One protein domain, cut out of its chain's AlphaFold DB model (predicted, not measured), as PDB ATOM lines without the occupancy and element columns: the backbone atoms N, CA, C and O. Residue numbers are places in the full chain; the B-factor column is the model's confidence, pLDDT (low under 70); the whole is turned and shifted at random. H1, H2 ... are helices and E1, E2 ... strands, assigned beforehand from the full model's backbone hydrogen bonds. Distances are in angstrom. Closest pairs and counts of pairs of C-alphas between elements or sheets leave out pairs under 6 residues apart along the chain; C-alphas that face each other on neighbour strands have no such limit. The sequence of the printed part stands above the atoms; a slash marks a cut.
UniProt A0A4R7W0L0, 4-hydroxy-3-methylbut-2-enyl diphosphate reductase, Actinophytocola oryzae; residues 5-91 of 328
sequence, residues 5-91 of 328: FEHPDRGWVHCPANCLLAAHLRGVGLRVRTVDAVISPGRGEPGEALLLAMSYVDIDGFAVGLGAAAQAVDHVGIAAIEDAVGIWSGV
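Overview. This is residues 5 to 91 of the 328 residues of the protein "4-hydroxy-3-methylbut-2-enyl diphosphate reductase" of Actinophytocola oryzae (UniProt A0A4R7W0L0). A long two-stranded hairpin, E3 and E4, runs through the middle of the domain, and helix H2 folds back along it, packing on both strands. H1 packs on E4 and on H2, the small hairpin E1 and E2 packs on E4 chiefly through E2, and a long loop, residues 28 to 48, leads from H1 back to E3. The printed part has 87 residues with two named helices and four named strands, in the order E1, E2, H1, E3, E4, H2; the two sheets, E1 - E2 and E3 - E4, are each antiparallel. The class is mixed, helices and strands. The whole is compact, with a radius of gyration of the C-alphas of 12.8 A, and its outline is rounded, spanning 37 by 31 by 20 A.

Along the chain. E3, residues 49 to 57, is 24.5 A long from first to last C-alpha, beginning at C-alpha 49 at (226.452, 246.370, 294.695). E4, residues 63 to 71, is 24.6 A long and bends by 55 degrees at residue 66. H2, residues 75 to 89, is 20.7 A long and ends at C-alpha 89 at (218.410, 259.737, 281.685). H1, residues 18 to 27, is 14.0 A long. E1, residues 5 to 7, measures 6.4 A and begins at C-alpha 5 at (216.175, 244.435, 286.669); E2, residues 11 to 14, measures 9.8 A.

Arrangement. E3 and E4 form a hairpin, antiparallel at 171 degrees between their directions, with N 54 and O 66 2.9 A apart and N 50 and O 70 2.8 A apart, both within hydrogen-bond range. The closest C-alphas of E4 and H2 are those of Ala 70 and Gly 77, 5.5 A apart; those of E3 and H2 are Leu 52 and Glu 82, 6.7 A apart. H1 and H2 touch, with the C-alphas of Leu 21 and Ala 84 closest at 6.7 A, and run opposite ways at a steep tilt of 51 degrees. The closest C-alphas of H1 and E4 are those of Asn 18 and Leu 66, 6.5 A apart. E1 and E2 form a second hairpin, antiparallel at 139 degrees, with N 7 and O 11 within hydrogen-bond range at 2.8 A. The closest C-alphas of E2 and E4 are those of His 14 and Val 64, 4.7 A apart. E1 and H1 are apart, as are E2 and H2. In H1 and H2 every O i to N i+4 pair is within hydrogen-bond range.

Size, cuts and confidence. The two C-alphas farthest apart are those of Pro 46 and Ile 59, 39.2 A. The printed part has no cut. The link from H1 to E3, 21 residues, is long; the others are tight. The model's confidence is low, with pLDDT under 70, in residues 39 to 47; the mean pLDDT of the printed part is 88.3.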
ATOM      1  N   PHE A   5     215.915 244.514 285.242       90.19
ATOM      2  CA  PHE A   5     216.175 244.435 286.669       90.19
ATOM      3  C   PHE A   5     214.876 244.454 287.470       90.19
ATOM      4  O   PHE A   5     213.881 245.034 287.043       90.19
ATOM      5  N   GLU A   6     214.876 243.831 288.641       87.50
ATOM      6  CA  GLU A   6     213.732 243.856 289.551       87.50
ATOM      7  C   GLU A   6     213.735 245.140 290.390       87.50
ATOM      8  O   GLU A   6     214.686 245.415 291.116       87.50
ATOM      9  N   HIS A   7     212.675 245.939 290.275       84.88
ATOM     10  CA  HIS A   7     212.429 247.130 291.081       84.88
ATOM     11  C   HIS A   7     211.484 246.792 292.243       84.88
ATOM     12  O   HIS A   7     210.436 246.191 291.998       84.88
ATOM     13  N   PRO A   8     211.764 247.253 293.478       81.12
ATOM     14  CA  PRO A   8     210.998 246.875 294.671       81.12
ATOM     15  C   PRO A   8     209.495 247.170 294.550       81.12
ATOM     16  O   PRO A   8     208.676 246.323 294.882       81.12
ATOM     17  N   ASP A   9     209.136 248.338 294.010       83.88
ATOM     18  CA  ASP A   9     207.725 248.746 293.897       83.88
ATOM     19  C   ASP A   9     207.069 248.455 292.537       83.88
ATOM     20  O   ASP A   9     205.847 248.502 292.417       83.88
ATOM     21  N   ARG A  10     207.861 248.221 291.484       83.81
ATOM     22  CA  ARG A  10     207.375 248.158 290.090       83.81
ATOM     23  C   ARG A  10     207.530 246.774 289.470       83.81
ATOM     24  O   ARG A  10     207.111 246.569 288.335       83.81
ATOM     25  N   GLY A  11     208.121 245.831 290.203       88.44
ATOM     26  CA  GLY A  11     208.453 244.512 289.690       88.44
ATOM     27  C   GLY A  11     209.521 244.589 288.604       88.44
ATOM     28  O   GLY A  11     210.457 245.385 288.680       88.44
ATOM     29  N   TRP A  12     209.399 243.741 287.588       91.69
ATOM     30  CA  TRP A  12     210.391 243.644 286.523       91.69
ATOM     31  C   TRP A  12     210.425 244.897 285.637       91.69
ATOM     32  O   TRP A  12     209.437 245.233 284.988       91.69
ATOM     33  N   VAL A  13     211.585 245.551 285.570       92.75
ATOM     34  CA  VAL A  13     211.853 246.705 284.709       92.75
ATOM     35  C   VAL A  13     212.655 246.262 283.497       92.75
ATOM     36  O   VAL A  13     213.792 245.798 283.611       92.75
ATOM     37  N   HIS A  14     212.091 246.452 282.309       93.31
ATOM     38  CA  HIS A  14     212.793 246.207 281.058       93.31
ATOM     39  C   HIS A  14     213.833 247.296 280.797       93.31
ATOM     40  O   HIS A  14     213.558 248.485 280.933       93.31
ATOM     41  N   CYS A  15     215.021 246.895 280.346       93.88
ATOM     42  CA  CYS A  15     216.123 247.790 280.000       93.88
ATOM     43  C   CYS A  15     216.550 247.614 278.533       93.88
ATOM     44  O   CYS A  15     217.616 247.053 278.252       93.88
ATOM     45  N   PRO A  16     215.744 248.073 277.554       94.00
ATOM     46  CA  PRO A  16     216.089 247.950 276.136       94.00
ATOM     47  C   PRO A  16     217.373 248.712 275.771       94.00
ATOM     48  O   PRO A  16     218.201 248.217 275.008       94.00
ATOM     49  N   ALA A  17     217.601 249.866 276.409       95.25
ATOM     50  CA  ALA A  17     218.770 250.721 276.204       95.25
ATOM     51  C   ALA A  17     220.070 250.201 276.863       95.25
ATOM     52  O   ALA A  17     221.093 250.889 276.834       95.25
ATOM     53  N   ASN A  18     220.082 248.988 277.439       94.50
ATOM     54  CA  ASN A  18     221.265 248.424 278.111       94.50
ATOM     55  C   ASN A  18     222.519 248.404 277.217       94.50
ATOM     56  O   ASN A  18     223.632 248.564 277.714       94.50
ATOM     57  N   CYS A  19     222.354 248.216 275.904       95.00
ATOM     58  CA  CYS A  19     223.468 248.165 274.963       95.00
ATOM     59  C   CYS A  19     224.169 249.525 274.829       95.00
ATOM     60  O   CYS A  19     225.395 249.566 274.726       95.00
ATOM     61  N   LEU A  20     223.407 250.618 274.904       96.75
ATOM     62  CA  LEU A  20     223.902 251.991 274.857       96.75
ATOM     63  C   LEU A  20     224.670 252.335 276.132       96.75
ATOM     64  O   LEU A  20     225.796 252.826 276.072       96.75
ATOM     65  N   LEU A  21     224.097 251.990 277.287       95.38
ATOM     66  CA  LEU A  21     224.738 252.201 278.581       95.38
ATOM     67  C   LEU A  21     226.024 251.373 278.711       95.38
ATOM     68  O   LEU A  21     227.066 251.888 279.112       95.38
ATOM     69  N   ALA A  22     225.990 250.105 278.293       95.62
ATOM     70  CA  ALA A  22     227.166 249.246 278.299       95.62
ATOM     71  C   ALA A  22     228.259 249.739 277.340       95.62
ATOM     72  O   ALA A  22     229.439 249.653 277.674       95.62
ATOM     73  N   ALA A  23     227.894 250.247 276.159       96.56
ATOM     74  CA  ALA A  23     228.853 250.818 275.219       96.56
ATOM     75  C   ALA A  23     229.485 252.108 275.760       96.56
ATOM     76  O   ALA A  23     230.705 252.245 275.699       96.56
ATOM     77  N   HIS A  24     228.685 252.990 276.366       96.81
ATOM     78  CA  HIS A  24     229.168 254.197 277.039       96.81
ATOM     79  C   HIS A  24     230.203 253.845 278.116       96.81
ATOM     80  O   HIS A  24     231.333 254.327 278.076       96.81
ATOM     81  N   LEU A  25     229.850 252.953 279.044       96.56
ATOM     82  CA  LEU A  25     230.719 252.562 280.156       96.56
ATOM     83  C   LEU A  25     232.006 251.852 279.683       96.56
ATOM     84  O   LEU A  25     233.081 252.066 280.241       96.56
ATOM     85  N   ARG A  26     231.942 251.046 278.614       96.62
ATOM     86  CA  ARG A  26     233.154 250.491 277.978       96.62
ATOM     87  C   ARG A  26     234.014 251.574 277.331       96.62
ATOM     88  O   ARG A  26     235.236 251.469 277.370       96.62
ATOM     89  N   GLY A  27     233.392 252.604 276.758       95.00
ATOM     90  CA  GLY A  27     234.074 253.749 276.153       95.00
ATOM     91  C   GLY A  27     234.936 254.537 277.143       95.00
ATOM     92  O   GLY A  27     235.971 255.063 276.747       95.00
ATOM     93  N   VAL A  28     234.571 254.543 278.429       94.75
ATOM     94  CA  VAL A  28     235.371 255.140 279.516       94.75
ATOM     95  C   VAL A  28     236.348 254.151 280.174       94.75
ATOM     96  O   VAL A  28     236.925 254.439 281.218       94.75
ATOM     97  N   GLY A  29     236.568 252.979 279.566       94.69
ATOM     98  CA  GLY A  29     237.589 252.011 279.983       94.69
ATOM     99  C   GLY A  29     237.135 250.959 280.998       94.69
ATOM    100  O   GLY A  29     237.961 250.170 281.462       94.69
ATOM    101  N   LEU A  30     235.844 250.890 281.336       94.81
ATOM    102  CA  LEU A  30     235.341 249.907 282.296       94.81
ATOM    103  C   LEU A  30     235.062 248.540 281.663       94.81
ATOM    104  O   LEU A  30     234.603 248.409 280.524       94.81
ATOM    105  N   ARG A  31     235.268 247.482 282.455       93.94
ATOM    106  CA  ARG A  31     234.836 246.125 282.098       93.94
ATOM    107  C   ARG A  31     233.362 245.950 282.440       93.94
ATOM    108  O   ARG A  31     233.008 245.791 283.601       93.94
ATOM    109  N   VAL A  32     232.517 245.914 281.413       94.19
ATOM    110  CA  VAL A  32     231.061 245.833 281.588       94.19
ATOM    111  C   VAL A  32     230.497 244.505 281.119       94.19
ATOM    112  O   VAL A  32     230.676 244.100 279.961       94.19
ATOM    113  N   ARG A  33     229.723 243.874 282.004       92.00
ATOM    114  CA  ARG A  33     228.873 242.725 281.701       92.00
ATOM    115  C   ARG A  33     227.412 243.149 281.753       92.00
ATOM    116  O   ARG A  33     226.980 243.749 282.727       92.00
ATOM    117  N   THR A  34     226.652 242.773 280.733       90.56
ATOM    118  CA  THR A  34     225.193 242.869 280.778       90.56
ATOM    119  C   THR A  34     224.663 241.612 281.456       90.56
ATOM    120  O   THR A  34     224.966 240.498 281.012       90.56
ATOM    121  N   VAL A  35     223.878 241.781 282.513       87.88
ATOM    122  CA  VAL A  35     223.230 240.706 283.274       87.88
ATOM    123  C   VAL A  35     221.795 241.108 283.585       87.88
ATOM    124  O   VAL A  35     221.475 242.294 283.571       87.88
ATOM    125  N   ASP A  36     220.957 240.113 283.833       86.19
ATOM    126  CA  ASP A  36     219.659 240.322 284.464       86.19
ATOM    127  C   ASP A  36     219.893 240.450 285.970       86.19
ATOM    128  O   ASP A  36     220.639 239.650 286.545       86.19
ATOM    129  N   ALA A  37     219.331 241.486 286.590       80.69
ATOM    130  CA  ALA A  37     219.610 241.813 287.985       80.69
ATOM    131  C   ALA A  37     218.359 241.660 288.854       80.69
ATOM    132  O   ALA A  37     217.371 242.362 288.671       80.69
ATOM    133  N   VAL A  38     218.419 240.775 289.843       74.25
ATOM    134  CA  VAL A  38     217.438 240.723 290.932       74.25
ATOM    135  C   VAL A  38     218.014 241.519 292.091       74.25
ATOM    136  O   VAL A  38     219.092 241.190 292.589       74.25
ATOM    137  N   ILE A  39     217.334 242.591 292.487       67.00
ATOM    138  CA  ILE A  39     217.790 243.447 293.579       67.00
ATOM    139  C   ILE A  39     217.046 243.034 294.837       67.00
ATOM    140  O   ILE A  39     215.827 243.143 294.919       67.00
ATOM    141  N   SER A  40     217.789 242.596 295.845       64.25
ATOM    142  CA  SER A  40     217.287 242.513 297.213       64.25
ATOM    143  C   SER A  40     217.868 243.687 298.007       64.25
ATOM    144  O   SER A  40     219.066 243.943 297.873       64.25
ATOM    145  N   PRO A  41     217.073 244.418 298.810       62.16
ATOM    146  CA  PRO A  41     217.594 245.498 299.644       62.16
ATOM    147  C   PRO A  41     218.694 244.979 300.587       62.16
ATOM    148  O   PRO A  41     218.438 244.094 301.405       62.16
ATOM    149  N   GLY A  42     219.912 245.509 300.448       62.56
ATOM    150  CA  GLY A  42     221.072 245.199 301.294       62.56
ATOM    151  C   GLY A  42     221.200 246.130 302.508       62.56
ATOM    152  O   GLY A  42     220.466 247.113 302.628       62.56
ATOM    153  N   ARG A  43     222.126 245.824 303.426       57.41
ATOM    154  CA  ARG A  43     222.443 246.627 304.631       57.41
ATOM    155  C   ARG A  43     223.830 247.292 304.583       57.41
ATOM    156  O   ARG A  43     224.240 247.883 305.580       57.41
ATOM    157  N   GLY A  44     224.542 247.228 303.464       55.53
ATOM    158  CA  GLY A  44     225.897 247.748 303.276       55.53
ATOM    159  C   GLY A  44     227.017 246.720 303.487       55.53
ATOM    160  O   GLY A  44     228.134 247.117 303.816       55.53
ATOM    161  N   GLU A  45     226.753 245.415 303.368       58.53
ATOM    162  CA  GLU A  45     227.748 244.363 303.616       58.53
ATOM    163  C   GLU A  45     228.792 244.182 302.484       58.53
ATOM    164  O   GLU A  45     228.537 244.494 301.315       58.53
ATOM    165  N   PRO A  46     229.995 243.648 302.790       51.69
ATOM    166  CA  PRO A  46     231.007 243.329 301.783       51.69
ATOM    167  C   PRO A  46     230.466 242.356 300.724       51.69
ATOM    168  O   PRO A  46     230.085 241.231 301.037       51.69
ATOM    169  N   GLY A  47     230.469 242.780 299.459       65.12
ATOM    170  CA  GLY A  47     229.878 242.029 298.342       65.12
ATOM    171  C   GLY A  47     228.578 242.631 297.808       65.12
ATOM    172  O   GLY A  47     228.104 242.199 296.757       65.12
ATOM    173  N   GLU A  48     228.041 243.659 298.467       79.31
ATOM    174  CA  GLU A  48     226.924 244.435 297.943       79.31
ATOM    175  C   GLU A  48     227.320 245.281 296.726       79.31
ATOM    176  O   GLU A  48     228.469 245.707 296.551       79.31
ATOM    177  N   ALA A  49     226.337 245.516 295.863       83.62
ATOM    178  CA  ALA A  49     226.452 246.370 294.695       83.62
ATOM    179  C   ALA A  49     225.469 247.533 294.819       83.62
ATOM    180  O   ALA A  49     224.332 247.353 295.252       83.62
ATOM    181  N   LEU A  50     225.905 248.714 294.397       86.75
ATOM    182  CA  LEU A  50     225.040 249.867 294.231       86.75
ATOM    183  C   LEU A  50     224.458 249.822 292.818       86.75
ATOM    184  O   LEU A  50     225.215 249.884 291.848       86.75
ATOM    185  N   LEU A  51     223.132 249.713 292.699       88.12
ATOM    186  CA  LEU A  51     222.436 249.945 291.435       88.12
ATOM    187  C   LEU A  51     221.998 251.405 291.363       88.12
ATOM    188  O   LEU A  51     221.226 251.863 292.204       88.12
ATOM    189  N   LEU A  52     222.404 252.085 290.295       91.12
ATOM    190  CA  LEU A  52     221.755 253.309 289.861       91.12
ATOM    191  C   LEU A  52     220.865 253.007 288.672       91.12
ATOM    192  O   LEU A  52     221.300 252.431 287.673       91.12
ATOM    193  N   ALA A  53     219.605 253.399 288.792       91.69
ATOM    194  CA  ALA A  53     218.626 253.198 287.750       91.69
ATOM    195  C   ALA A  53     217.613 254.335 287.718       91.69
ATOM    196  O   ALA A  53     217.285 254.946 288.733       91.69
ATOM    197  N   MET A  54     217.080 254.561 286.529       91.81
ATOM    198  CA  MET A  54     215.889 255.356 286.304       91.81
ATOM    199  C   MET A  54     214.861 254.454 285.633       91.81
ATOM    200  O   MET A  54     215.196 253.668 284.746       91.81
ATOM    201  N   SER A  55     213.615 254.532 286.089       91.56
ATOM    202  CA  SER A  55     212.511 253.784 285.501       91.56
ATOM    203  C   SER A  55     211.263 254.649 285.403       91.56
ATOM    204  O   SER A  55     211.035 255.552 286.215       91.56
ATOM    205  N   TYR A  56     210.411 254.332 284.442       90.38
ATOM    206  CA  TYR A  56     209.077 254.888 284.257       90.38
ATOM    207  C   TYR A  56     208.114 253.764 283.864       90.38
ATOM    208  O   TYR A  56     208.532 252.640 283.593       90.38
ATOM    209  N   VAL A  57     206.819 254.059 283.891       89.62
ATOM    210  CA  VAL A  57     205.786 253.172 283.353       89.62
ATOM    211  C   VAL A  57     205.396 253.734 281.995       89.62
ATOM    212  O   VAL A  57     205.125 254.934 281.889       89.62
ATOM    213  N   ASP A  58     205.469 252.911 280.957       87.06
ATOM    214  CA  ASP A  58     205.078 253.319 279.614       87.06
ATOM    215  C   ASP A  58     203.548 253.368 279.449       87.06
ATOM    216  O   ASP A  58     202.781 253.155 280.392       87.06
ATOM    217  N   ILE A  59     203.095 253.708 278.242       81.19
ATOM    218  CA  ILE A  59     201.665 253.849 277.939       81.19
ATOM    219  C   ILE A  59     200.897 252.522 278.025       81.19
ATOM    220  O   ILE A  59     199.688 252.536 278.250       81.19
ATOM    221  N   ASP A  60     201.596 251.397 277.894       84.12
ATOM    222  CA  ASP A  60     201.034 250.050 277.937       84.12
ATOM    223  C   ASP A  60     201.078 249.456 279.357       84.12
ATOM    224  O   ASP A  60     200.608 248.342 279.596       84.12
ATOM    225  N   GLY A  61     201.596 250.215 280.330       87.06
ATOM    226  CA  GLY A  61     201.675 249.814 281.730       87.06
ATOM    227  C   GLY A  61     202.924 249.003 282.077       87.06
ATOM    228  O   GLY A  61     203.025 248.519 283.206       87.06
ATOM    229  N   PHE A  62     203.885 248.859 281.161       89.06
ATOM    230  CA  PHE A  62     205.133 248.153 281.433       89.06
ATOM    231  C   PHE A  62     206.153 249.073 282.096       89.06
ATOM    232  O   PHE A  62     206.326 250.236 281.723       89.06
ATOM    233  N   ALA A  63     206.872 248.541 283.084       92.12
ATOM    234  CA  ALA A  63     207.997 249.247 283.669       92.12
ATOM    235  C   ALA A  63     209.201 249.170 282.718       92.12
ATOM    236  O   ALA A  63     209.721 248.091 282.420       92.12
ATOM    237  N   VAL A  64     209.661 250.329 282.258       92.94
ATOM    238  CA  VAL A  64     210.819 250.487 281.374       92.94
ATOM    239  C   VAL A  64     211.833 251.384 282.066       92.94
ATOM    240  O   VAL A  64     211.480 252.300 282.807       92.94
ATOM    241  N   GLY A  65     213.116 251.122 281.864       91.56
ATOM    242  CA  GLY A  65     214.156 251.906 282.498       91.56
ATOM    243  C   GLY A  65     215.542 251.651 281.945       91.56
ATOM    244  O   GLY A  65     215.751 250.901 280.996       91.56
ATOM    245  N   LEU A  66     216.505 252.296 282.581       92.50
ATOM    246  CA  LEU A  66     217.923 252.114 282.339       92.50
ATOM    247  C   LEU A  66     218.639 252.075 283.680       92.50
ATOM    248  O   LEU A  66     218.333 252.869 284.567       92.50
ATOM    249  N   GLY A  67     219.573 251.144 283.833       92.69
ATOM    250  CA  GLY A  67     220.305 250.997 285.080       92.69
ATOM    251  C   GLY A  67     221.627 250.273 284.908       92.69
ATOM    252  O   GLY A  67     221.783 249.433 284.018       92.69
ATOM    253  N   ALA A  68     222.576 250.625 285.765       94.00
ATOM    254  CA  ALA A  68     223.883 250.002 285.869       94.00
ATOM    255  C   ALA A  68     224.263 249.853 287.340       94.00
ATOM    256  O   ALA A  68     223.914 250.691 288.171       94.00
ATOM    257  N   ALA A  69     224.960 248.762 287.650       92.19
ATOM    258  CA  ALA A  69     225.404 248.455 288.998       92.19
ATOM    259  C   ALA A  69     226.925 248.333 289.056       92.19
ATOM    260  O   ALA A  69     227.549 247.803 288.132       92.19
ATOM    261  N   ALA A  70     227.495 248.781 290.168       92.12
ATOM    262  CA  ALA A  70     228.905 248.637 290.506       92.12
ATOM    263  C   ALA A  70     229.028 248.070 291.924       92.12
ATOM    264  O   ALA A  70     228.120 248.225 292.740       92.12
ATOM    265  N   GLN A  71     230.135 247.390 292.233       89.56
ATOM    266  CA  GLN A  71     230.382 246.937 293.605       89.56
ATOM    267  C   GLN A  71     230.461 248.148 294.540       89.56
ATOM    268  O   GLN A  71     231.044 249.162 294.169       89.56
ATOM    269  N   ALA A  72     229.929 248.040 295.759       86.56
ATOM    270  CA  ALA A  72     229.885 249.152 296.715       86.56
ATOM    271  C   ALA A  72     231.281 249.716 297.063       86.56
ATOM    272  O   ALA A  72     231.413 250.876 297.445       86.56
ATOM    273  N   VAL A  73     232.326 248.899 296.902       88.81
ATOM    274  CA  VAL A  73     233.734 249.270 297.119       88.81
ATOM    275  C   VAL A  73     234.420 249.866 295.881       88.81
ATOM    276  O   VAL A  73     235.534 250.372 295.980       88.81
ATOM    277  N   ASP A  74     233.791 249.800 294.705       90.94
ATOM    278  CA  ASP A  74     234.338 250.309 293.445       90.94
ATOM    279  C   ASP A  74     233.894 251.758 293.213       90.94
ATOM    280  O   ASP A  74     232.978 252.038 292.442       90.94
ATOM    281  N   HIS A  75     234.550 252.698 293.894       91.62
ATOM    282  CA  HIS A  75     234.217 254.124 293.801       91.62
ATOM    283  C   HIS A  75     234.355 254.693 292.379       91.62
ATOM    284  O   HIS A  75     233.591 255.580 291.999       91.62
ATOM    285  N   VAL A  76     235.301 254.179 291.584       93.75
ATOM    286  CA  VAL A  76     235.478 254.593 290.181       93.75
ATOM    287  C   VAL A  76     234.312 254.085 289.337       93.75
ATOM    288  O   VAL A  76     233.742 254.845 288.556       93.75
ATOM    289  N   GLY A  77     233.929 252.820 289.523       94.62
ATOM    290  CA  GLY A  77     232.751 252.236 288.895       94.62
ATOM    291  C   GLY A  77     231.472 252.986 289.257       94.62
ATOM    292  O   GLY A  77     230.711 253.321 288.355       94.62
ATOM    293  N   ILE A  78     231.270 253.307 290.540       94.69
ATOM    294  CA  ILE A  78     230.115 254.072 291.041       94.69
ATOM    295  C   ILE A  78     230.021 255.443 290.360       94.69
ATOM    296  O   ILE A  78     228.987 255.756 289.775       94.69
ATOM    297  N   ALA A  79     231.103 256.226 290.355       95.50
ATOM    298  CA  ALA A  79     231.102 257.547 289.723       95.50
ATOM    299  C   ALA A  79     230.806 257.472 288.211       95.50
ATOM    300  O   ALA A  79     230.090 258.308 287.662       95.50
ATOM    301  N   ALA A  80     231.319 256.446 287.527       96.12
ATOM    302  CA  ALA A  80     231.067 256.251 286.104       96.12
ATOM    303  C   ALA A  80     229.621 255.829 285.799       96.12
ATOM    304  O   ALA A  80     229.063 256.263 284.791       96.12
ATOM    305  N   ILE A  81     229.000 254.984 286.635       95.75
ATOM    306  CA  ILE A  81     227.583 254.634 286.454       95.75
ATOM    307  C   ILE A  81     226.667 255.809 286.808       95.75
ATOM    308  O   ILE A  81     225.663 255.981 286.125       95.75
ATOM    309  N   GLU A  82     227.022 256.640 287.794       95.88
ATOM    310  CA  GLU A  82     226.329 257.898 288.107       95.88
ATOM    311  C   GLU A  82     226.307 258.838 286.903       95.88
ATOM    312  O   GLU A  82     225.231 259.258 286.471       95.88
ATOM    313  N   ASP A  83     227.472 259.099 286.310       96.19
ATOM    314  CA  ASP A  83     227.593 259.947 285.123       96.19
ATOM    315  C   ASP A  83     226.836 259.355 283.925       96.19
ATOM    316  O   ASP A  83     225.997 260.017 283.311       96.19
ATOM    317  N   ALA A  84     227.046 258.069 283.627       96.44
ATOM    318  CA  ALA A  84     226.423 257.433 282.473       96.44
ATOM    319  C   ALA A  84     224.889 257.365 282.602       96.44
ATOM    320  O   ALA A  84     224.178 257.693 281.647       96.44
ATOM    321  N   VAL A  85     224.355 256.973 283.766       96.06
ATOM    322  CA  VAL A  85     222.904 256.967 284.023       96.06
ATOM    323  C   VAL A  85     222.352 258.393 283.988       96.06
ATOM    324  O   VAL A  85     221.296 258.612 283.393       96.06
ATOM    325  N   GLY A  86     223.067 259.381 284.534       96.69
ATOM    326  CA  GLY A  86     222.704 260.798 284.454       96.69
ATOM    327  C   GLY A  86     222.595 261.304 283.011       96.69
ATOM    328  O   GLY A  86     221.565 261.850 282.614       96.69
ATOM    329  N   ILE A  87     223.606 261.043 282.182       97.00
ATOM    330  CA  ILE A  87     223.639 261.452 280.772       97.00
ATOM    331  C   ILE A  87     222.508 260.793 279.970       97.00
ATOM    332  O   ILE A  87     221.791 261.470 279.231       97.00
ATOM    333  N   TRP A  88     222.326 259.475 280.105       97.19
ATOM    334  CA  TRP A  88     221.298 258.748 279.353       97.19
ATOM    335  C   TRP A  88     219.881 259.052 279.846       97.19
ATOM    336  O   TRP A  88     218.956 259.120 279.036       97.19
ATOM    337  N   SER A  89     219.699 259.297 281.146       95.75
ATOM    338  CA  SER A  89     218.410 259.737 281.685       95.75
ATOM    339  C   SER A  89     218.031 261.144 281.219       95.75
ATOM    340  O   SER A  89     216.866 261.383 280.909       95.75
ATOM    341  N   GLY A  90     219.009 262.042 281.048       95.81
ATOM    342  CA  GLY A  90     218.796 263.400 280.535       95.81
ATOM    343  C   GLY A  90     218.284 263.468 279.091       95.81
ATOM    344  O   GLY A  90     217.756 264.495 278.662       95.81
ATOM    345  N   VAL A  91     218.395 262.376 278.330       96.25
ATOM    346  CA  VAL A  91     217.856 262.290 276.967       96.25
ATOM    347  C   VAL A  91     216.564 261.487 276.881       96.25
ATOM    348  O   VAL A  91     216.070 261.290 275.771       96.25
TER     349      VAL A  91